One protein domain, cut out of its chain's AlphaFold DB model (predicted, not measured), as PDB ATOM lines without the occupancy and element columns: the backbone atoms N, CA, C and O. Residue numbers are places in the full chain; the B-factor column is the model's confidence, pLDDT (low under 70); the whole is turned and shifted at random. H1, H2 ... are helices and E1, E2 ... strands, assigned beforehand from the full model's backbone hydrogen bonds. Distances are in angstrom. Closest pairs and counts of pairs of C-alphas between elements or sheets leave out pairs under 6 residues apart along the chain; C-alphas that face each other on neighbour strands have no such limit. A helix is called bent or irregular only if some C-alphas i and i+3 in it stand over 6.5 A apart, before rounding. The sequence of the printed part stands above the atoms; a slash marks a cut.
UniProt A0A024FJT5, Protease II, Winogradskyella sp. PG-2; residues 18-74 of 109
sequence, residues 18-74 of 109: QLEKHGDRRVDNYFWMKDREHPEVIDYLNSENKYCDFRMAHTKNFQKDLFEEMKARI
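What this domain is: This is residues 18 to 74 of the 109 residues of the protein "Protease II" of Winogradskyella sp. PG-2 (UniProt A0A024FJT5). What does the printed part look like? It is a long, open, angled chain: a small hairpin of two strands, E1 and E2, at one end, then the short helix H1, then the long helix H2, bent into an L of two arms, H2a and H2b. Residues 20 to 25 stick out at the hairpin's turn, and so do residues 46 to 74, of which 46 to 73 belong to H2. What is it made of? The 57 printed residues hold two named strands and two named helices, in the order E1, E2, H1, H2; the sheet E1 - E2 is antiparallel and the class is mostly helix. How spread out is it? It is extended, with a radius of gyration of the C-alphas of 19.2 A and spans of 55 by 26 by 19 A.

Where its parts are: Where are the strands? E1 is residues 18 to 21, beginning at C-alpha 18 at (55.983, -7.997, -22.350), and E2 is residues 24 to 28, 12.8 A long. Where are the helices? H1 is residues 31 to 34. H2 is residues 39 to 73, assigned as one helix by its hydrogen bonds but bent, with C-alphas 58 and 61 at 7.6 A. What are its arms? H2a, residues 39 to 58, is 30.1 A long, begins at C-alpha 39 at (43.911, 8.978, -29.021) and is itself irregular, with C-alphas 55 and 58 at 7.3 A. H2b, residues 61 to 73, is 18.8 A long and ends at C-alpha 73 at (15.877, -10.842, -51.452).

How they stand to each other: How do the strands pair? E1 and E2 form a hairpin, antiparallel at 146 degrees between their directions. N 19 and O 26 are within hydrogen-bond range at 2.8 A, as are N 26 and O 19 at 2.9 A. How do the helices stand? H1 and H2a are close but not clearly touching; their closest C-alphas, those of Met 33 and Val 41, are 5.6 A apart. H2a and H2b are about perpendicular, at 89 degrees. H2b is apart from E1, E2 and H1. How are the helix backbones? Every O i to N i+4 pair is within hydrogen-bond range in H2b and 15 of 16 in H2a, while H1 is too short for such a pair.

The domain as a whole: How large is it? The two C-alphas farthest apart, those of Gly 23 and Ala 72, are 55.1 A apart. Is there a cut or a long link? The printed part has no cut, and the links E1 to E2, E2 to H1 and H1 to H2 are tight. How sure is the model? The mean pLDDT of the printed part is 93.8, and no printed residue is under 70.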
ATOM      1  N   GLN A  18      55.754  -6.627 -22.794       96.44
ATOM      2  CA  GLN A  18      55.983  -7.997 -22.350       96.44
ATOM      3  C   GLN A  18      54.730  -8.559 -21.678       96.44
ATOM      4  O   GLN A  18      54.233  -8.016 -20.697       96.44
ATOM      5  N   LEU A  19      54.257  -9.692 -22.186       94.44
ATOM      6  CA  LEU A  19      53.179 -10.474 -21.606       94.44
ATOM      7  C   LEU A  19      53.775 -11.721 -20.961       94.44
ATOM      8  O   LEU A  19      54.476 -12.488 -21.622       94.44
ATOM      9  N   GLU A  20      53.468 -11.930 -19.686       95.06
ATOM     10  CA  GLU A  20      53.864 -13.121 -18.938       95.06
ATOM     11  C   GLU A  20      52.616 -13.878 -18.486       95.06
ATOM     12  O   GLU A  20      51.722 -13.307 -17.857       95.06
ATOM     13  N   LYS A  21      52.518 -15.163 -18.841       92.56
ATOM     14  CA  LYS A  21      51.412 -16.024 -18.414       92.56
ATOM     15  C   LYS A  21      51.881 -17.474 -18.332       92.56
ATOM     16  O   LYS A  21      52.502 -17.963 -19.260       92.56
ATOM     17  N   HIS A  22      51.562 -18.155 -17.228       92.50
ATOM     18  CA  HIS A  22      51.952 -19.554 -16.971       92.50
ATOM     19  C   HIS A  22      53.462 -19.839 -17.109       92.50
ATOM     20  O   HIS A  22      53.847 -20.935 -17.493       92.50
ATOM     21  N   GLY A  23      54.315 -18.865 -16.774       92.00
ATOM     22  CA  GLY A  23      55.773 -18.994 -16.894       92.00
ATOM     23  C   GLY A  23      56.325 -18.700 -18.293       92.00
ATOM     24  O   GLY A  23      57.537 -18.569 -18.441       92.00
ATOM     25  N   ASP A  24      55.461 -18.507 -19.293       92.69
ATOM     26  CA  ASP A  24      55.862 -18.123 -20.644       92.69
ATOM     27  C   ASP A  24      55.888 -16.603 -20.801       92.69
ATOM     28  O   ASP A  24      54.953 -15.897 -20.404       92.69
ATOM     29  N   ARG A  25      56.954 -16.101 -21.432       95.19
ATOM     30  CA  ARG A  25      57.144 -14.683 -21.760       95.19
ATOM     31  C   ARG A  25      57.082 -14.477 -23.265       95.19
ATOM     32  O   ARG A  25      57.825 -15.104 -24.014       95.19
ATOM     33  N   ARG A  26      56.233 -13.549 -23.705       95.62
ATOM     34  CA  ARG A  26      56.130 -13.116 -25.105       95.62
ATOM     35  C   ARG A  26      56.118 -11.597 -25.194       95.62
ATOM     36  O   ARG A  26      55.599 -10.935 -24.302       95.62
ATOM     37  N   VAL A  27      56.665 -11.049 -26.273       96.88
ATOM     38  CA  VAL A  27      56.613  -9.609 -26.558       96.88
ATOM     39  C   VAL A  27      55.523  -9.355 -27.589       96.88
ATOM     40  O   VAL A  27      55.552  -9.922 -28.680       96.88
ATOM     41  N   ASP A  28      54.569  -8.503 -27.239       96.12
ATOM     42  CA  ASP A  28      53.541  -7.990 -28.132       96.12
ATOM     43  C   ASP A  28      53.858  -6.523 -28.453       96.12
ATOM     44  O   ASP A  28      53.749  -5.647 -27.599       96.12
ATOM     45  N   ASN A  29      54.288  -6.259 -29.688       97.56
ATOM     46  CA  ASN A  29      54.641  -4.910 -30.141       97.56
ATOM     47  C   ASN A  29      53.419  -4.009 -30.389       97.56
ATOM     48  O   ASN A  29      53.588  -2.818 -30.652       97.56
ATOM     49  N   TYR A  30      52.208  -4.563 -30.362       96.25
ATOM     50  CA  TYR A  30      50.972  -3.867 -30.722       96.25
ATOM     51  C   TYR A  30      49.953  -3.866 -29.585       96.25
ATOM     52  O   TYR A  30      48.803  -3.481 -29.777       96.25
ATOM     53  N   PHE A  31      50.379  -4.239 -28.377       95.62
ATOM     54  CA  PHE A  31      49.511  -4.302 -27.205       95.62
ATOM     55  C   PHE A  31      48.807  -2.969 -26.901       95.62
ATOM     56  O   PHE A  31      47.683  -2.966 -26.401       95.62
ATOM     57  N   TRP A  32      49.438  -1.843 -27.247       94.75
ATOM     58  CA  TRP A  32      48.883  -0.494 -27.100       94.75
ATOM     59  C   TRP A  32      47.549  -0.300 -27.846       94.75
ATOM     60  O   TRP A  32      46.702   0.454 -27.380       94.75
ATOM     61  N   MET A  33      47.299  -1.047 -28.929       95.75
ATOM     62  CA  MET A  33      46.037  -1.002 -29.685       95.75
ATOM     63  C   MET A  33      44.829  -1.554 -28.922       95.75
ATOM     64  O   MET A  33      43.690  -1.407 -29.362       95.75
ATOM     65  N   LYS A  34      45.055  -2.216 -27.784       94.50
ATOM     66  CA  LYS A  34      43.986  -2.744 -26.935       94.50
ATOM     67  C   LYS A  34      43.135  -1.631 -26.313       94.50
ATOM     68  O   LYS A  34      41.956  -1.864 -26.039       94.50
ATOM     69  N   ASP A  35      43.722  -0.463 -26.058       93.69
ATOM     70  CA  ASP A  35      43.022   0.661 -25.442       93.69
ATOM     71  C   ASP A  35      42.220   1.448 -26.488       93.69
ATOM     72  O   ASP A  35      42.739   2.294 -27.212       93.69
ATOM     73  N   ARG A  36      40.928   1.134 -26.583       92.94
ATOM     74  CA  ARG A  36      40.038   1.631 -27.642       92.94
ATOM     75  C   ARG A  36      39.763   3.132 -27.566       92.94
ATOM     76  O   ARG A  36      39.345   3.702 -28.570       92.94
ATOM     77  N   GLU A  37      39.936   3.738 -26.395       94.88
ATOM     78  CA  GLU A  37      39.664   5.162 -26.172       94.88
ATOM     79  C   GLU A  37      40.936   6.011 -26.286       94.88
ATOM     80  O   GLU A  37      40.862   7.240 -26.313       94.88
ATOM     81  N   HIS A  38      42.104   5.372 -26.401       95.44
ATOM     82  CA  HIS A  38      43.373   6.073 -26.507       95.44
ATOM     83  C   HIS A  38      43.464   6.855 -27.834       95.44
ATOM     84  O   HIS A  38      43.244   6.268 -28.901       95.44
ATOM     85  N   PRO A  39      43.853   8.147 -27.816       95.81
ATOM     86  CA  PRO A  39      43.911   8.978 -29.021       95.81
ATOM     87  C   PRO A  39      44.747   8.373 -30.154       95.81
ATOM     88  O   PRO A  39      44.297   8.340 -31.293       95.81
ATOM     89  N   GLU A  40      45.912   7.796 -29.842       93.94
ATOM     90  CA  GLU A  40      46.770   7.157 -30.855       93.94
ATOM     91  C   GLU A  40      46.091   5.967 -31.555       93.94
ATOM     92  O   GLU A  40      46.321   5.723 -32.739       93.94
ATOM     93  N   VAL A  41      45.241   5.222 -30.838       96.12
ATOM     94  CA  VAL A  41      44.501   4.085 -31.405       96.12
ATOM     95  C   VAL A  41      43.409   4.595 -32.332       96.12
ATOM     96  O   VAL A  41      43.261   4.093 -33.446       96.12
ATOM     97  N   ILE A  42      42.686   5.633 -31.910       96.81
ATOM     98  CA  ILE A  42      41.664   6.296 -32.727       96.81
ATOM     99  C   ILE A  42      42.287   6.881 -34.003       96.81
ATOM    100  O   ILE A  42      41.752   6.681 -35.096       96.81
ATOM    101  N   ASP A  43      43.435   7.548 -33.899       96.31
ATOM    102  CA  ASP A  43      44.147   8.130 -35.041       96.31
ATOM    103  C   ASP A  43      44.630   7.063 -36.029       96.31
ATOM    104  O   ASP A  43      44.494   7.225 -37.250       96.31
ATOM    105  N   TYR A  44      45.139   5.938 -35.516       95.81
ATOM    106  CA  TYR A  44      45.526   4.803 -36.347       95.81
ATOM    107  C   TYR A  44      44.316   4.193 -37.070       95.81
ATOM    108  O   TYR A  44      44.353   4.021 -38.289       95.81
ATOM    109  N   LEU A  45      43.205   3.954 -36.363       96.31
ATOM    110  CA  LEU A  45      41.960   3.442 -36.953       96.31
ATOM    111  C   LEU A  45      41.391   4.384 -38.020       96.31
ATOM    112  O   LEU A  45      40.955   3.938 -39.079       96.31
ATOM    113  N   ASN A  46      41.432   5.695 -37.785       96.44
ATOM    114  CA  ASN A  46      41.015   6.683 -38.776       96.44
ATOM    115  C   ASN A  46      41.904   6.657 -40.026       96.44
ATOM    116  O   ASN A  46      41.410   6.848 -41.139       96.44
ATOM    117  N   SER A  47      43.204   6.415 -39.861       95.19
ATOM    118  CA  SER A  47      44.145   6.282 -40.978       95.19
ATOM    119  C   SER A  47      43.888   5.006 -41.787       95.19
ATOM    120  O   SER A  47      43.864   5.064 -43.017       95.19
ATOM    121  N   GLU A  48      43.603   3.886 -41.117       96.31
ATOM    122  CA  GLU A  48      43.188   2.627 -41.754       96.31
ATOM    123  C   GLU A  48      41.872   2.791 -42.521       96.31
ATOM    124  O   GLU A  48      41.782   2.413 -43.688       96.31
ATOM    125  N   ASN A  49      40.869   3.443 -41.922       96.38
ATOM    126  CA  ASN A  49      39.588   3.714 -42.578       96.38
ATOM    127  C   ASN A  49      39.765   4.562 -43.845       96.38
ATOM    128  O   ASN A  49      39.210   4.227 -44.889       96.38
ATOM    129  N   LYS A  50      40.590   5.619 -43.792       95.56
ATOM    130  CA  LYS A  50      40.898   6.451 -44.968       95.56
ATOM    131  C   LYS A  50      41.583   5.652 -46.073       95.56
ATOM    132  O   LYS A  50      41.236   5.809 -47.243       95.56
ATOM    133  N   TYR A  51      42.545   4.800 -45.716       95.06
ATOM    134  CA  TYR A  51      43.209   3.920 -46.674       95.06
ATOM    135  C   TYR A  51      42.221   2.934 -47.308       95.06
ATOM    136  O   TYR A  51      42.183   2.800 -48.533       95.06
ATOM    137  N   CYS A  52      41.380   2.302 -46.491       95.00
ATOM    138  CA  CYS A  52      40.329   1.396 -46.929       95.00
ATOM    139  C   CYS A  52      39.368   2.084 -47.908       95.00
ATOM    140  O   CYS A  52      39.185   1.603 -49.026       95.00
ATOM    141  N   ASP A  53      38.834   3.256 -47.554       94.38
ATOM    142  CA  ASP A  53      37.931   4.020 -48.416       94.38
ATOM    143  C   ASP A  53      38.591   4.422 -49.735       94.38
ATOM    144  O   ASP A  53      37.980   4.273 -50.795       94.38
ATOM    145  N   PHE A  54      39.849   4.869 -49.698       93.94
ATOM    146  CA  PHE A  54      40.606   5.201 -50.901       93.94
ATOM    147  C   PHE A  54      40.783   3.980 -51.815       93.94
ATOM    148  O   PHE A  54      40.487   4.039 -53.010       93.94
ATOM    149  N   ARG A  55      41.229   2.846 -51.261       93.94
ATOM    150  CA  ARG A  55      41.442   1.610 -52.026       93.94
ATOM    151  C   ARG A  55      40.135   1.033 -52.550       93.94
ATOM    152  O   ARG A  55      40.115   0.541 -53.673       93.94
ATOM    153  N   MET A  56      39.049   1.119 -51.786       94.31
ATOM    154  CA  MET A  56      37.737   0.581 -52.156       94.31
ATOM    155  C   MET A  56      36.893   1.546 -52.993       94.31
ATOM    156  O   MET A  56      35.854   1.124 -53.504       94.31
ATOM    157  N   ALA A  57      37.326   2.795 -53.198       95.06
ATOM    158  CA  ALA A  57      36.569   3.826 -53.913       95.06
ATOM    159  C   ALA A  57      36.041   3.350 -55.277       95.06
ATOM    160  O   ALA A  57      34.869   3.542 -55.596       95.06
ATOM    161  N   HIS A  58      36.873   2.645 -56.047       94.44
ATOM    162  CA  HIS A  58      36.516   2.116 -57.368       94.44
ATOM    163  C   HIS A  58      35.401   1.051 -57.347       94.44
ATOM    164  O   HIS A  58      34.789   0.789 -58.377       94.44
ATOM    165  N   THR A  59      35.115   0.450 -56.188       96.62
ATOM    166  CA  THR A  59      34.086  -0.593 -56.023       96.62
ATOM    167  C   THR A  59      32.786  -0.086 -55.400       96.62
ATOM    168  O   THR A  59      31.852  -0.868 -55.256       96.62
ATOM    169  N   LYS A  60      32.676   1.204 -55.039       95.81
ATOM    170  CA  LYS A  60      31.501   1.734 -54.316       95.81
ATOM    171  C   LYS A  60      30.182   1.526 -55.074       95.81
ATOM    172  O   LYS A  60      29.178   1.204 -54.446       95.81
ATOM    173  N   ASN A  61      30.186   1.635 -56.405       96.12
ATOM    174  CA  ASN A  61      28.995   1.350 -57.216       96.12
ATOM    175  C   ASN A  61      28.587  -0.125 -57.113       96.12
ATOM    176  O   ASN A  61      27.442  -0.423 -56.803       96.12
ATOM    177  N   PHE A  62      29.545  -1.041 -57.261       97.19
ATOM    178  CA  PHE A  62      29.286  -2.476 -57.152       97.19
ATOM    179  C   PHE A  62      28.810  -2.886 -55.747       97.19
ATOM    180  O   PHE A  62      27.900  -3.697 -55.612       97.19
ATOM    181  N   GLN A  63      29.368  -2.281 -54.693       96.31
ATOM    182  CA  GLN A  63      28.885  -2.473 -53.318       96.31
ATOM    183  C   GLN A  63      27.417  -2.053 -53.166       96.31
ATOM    184  O   GLN A  63      26.653  -2.739 -52.489       96.31
ATOM    185  N   LYS A  64      27.017  -0.941 -53.797       95.50
ATOM    186  CA  LYS A  64      25.629  -0.466 -53.786       95.50
ATOM    187  C   LYS A  64      24.698  -1.433 -54.518       95.50
ATOM    188  O   LYS A  64      23.636  -1.746 -53.991       95.50
ATOM    189  N   ASP A  65      25.104  -1.926 -55.683       96.56
ATOM    190  CA  ASP A  65      24.301  -2.878 -56.456       96.56
ATOM    191  C   ASP A  65      24.075  -4.178 -55.667       96.56
ATOM    192  O   ASP A  65      22.940  -4.640 -55.544       96.56
ATOM    193  N   LEU A  66      25.131  -4.711 -55.040       95.31
ATOM    194  CA  LEU A  66      25.032  -5.878 -54.157       95.31
ATOM    195  C   LEU A  66      24.118  -5.620 -52.954       95.31
ATOM    196  O   LEU A  66      23.338  -6.494 -52.579       95.31
ATOM    197  N   PHE A  67      24.192  -4.432 -52.349       90.56
ATOM    198  CA  PHE A  67      23.327  -4.066 -51.231       90.56
ATOM    199  C   PHE A  67      21.845  -4.072 -51.630       90.56
ATOM    200  O   PHE A  67      21.029  -4.676 -50.933       90.56
ATOM    201  N   GLU A  68      21.494  -3.455 -52.762       90.31
ATOM    202  CA  GLU A  68      20.114  -3.451 -53.261       90.31
ATOM    203  C   GLU A  68      19.644  -4.862 -53.642       90.31
ATOM    204  O   GLU A  68      18.509  -5.235 -53.343       90.31
ATOM    205  N   GLU A  69      20.518  -5.689 -54.224       91.81
ATOM    206  CA  GLU A  69      20.208  -7.088 -54.529       91.81
ATOM    207  C   GLU A  69      19.912  -7.900 -53.257       91.81
ATOM    208  O   GLU A  69      18.916  -8.625 -53.195       91.81
ATOM    209  N   MET A  70      20.751  -7.773 -52.223       87.38
ATOM    210  CA  MET A  70      20.549  -8.447 -50.938       87.38
ATOM    211  C   MET A  70      19.264  -7.973 -50.261       87.38
ATOM    212  O   MET A  70      18.483  -8.796 -49.785       87.38
ATOM    213  N   LYS A  71      19.010  -6.661 -50.267       82.00
ATOM    214  CA  LYS A  71      17.789  -6.071 -49.716       82.00
ATOM    215  C   LYS A  71      16.539  -6.575 -50.436       82.00
ATOM    216  O   LYS A  71      15.578  -6.947 -49.775       82.00
ATOM    217  N   ALA A  72      16.559  -6.655 -51.766       82.25
ATOM    218  CA  ALA A  72      15.431  -7.148 -52.555       82.25
ATOM    219  C   ALA A  72      15.098  -8.631 -52.288       82.25
ATOM    220  O   ALA A  72      13.959  -9.052 -52.490       82.25
ATOM    221  N   ARG A  73      16.073  -9.429 -51.830       81.12
ATOM    222  CA  ARG A  73      15.877 -10.842 -51.452       81.12
ATOM    223  C   ARG A  73      15.272 -11.015 -50.056       81.12
ATOM    224  O   ARG A  73      14.761 -12.093 -49.756       81.12
ATOM    225  N   ILE A  74      15.328  -9.989 -49.210       72.44
ATOM    226  CA  ILE A  74      14.728 -10.008 -47.876       72.44
ATOM    227  C   ILE A  74      13.257  -9.610 -48.019       72.44
ATOM    228  O   ILE A  74      12.935  -8.505 -48.453       72.44
TER     229      ILE A  74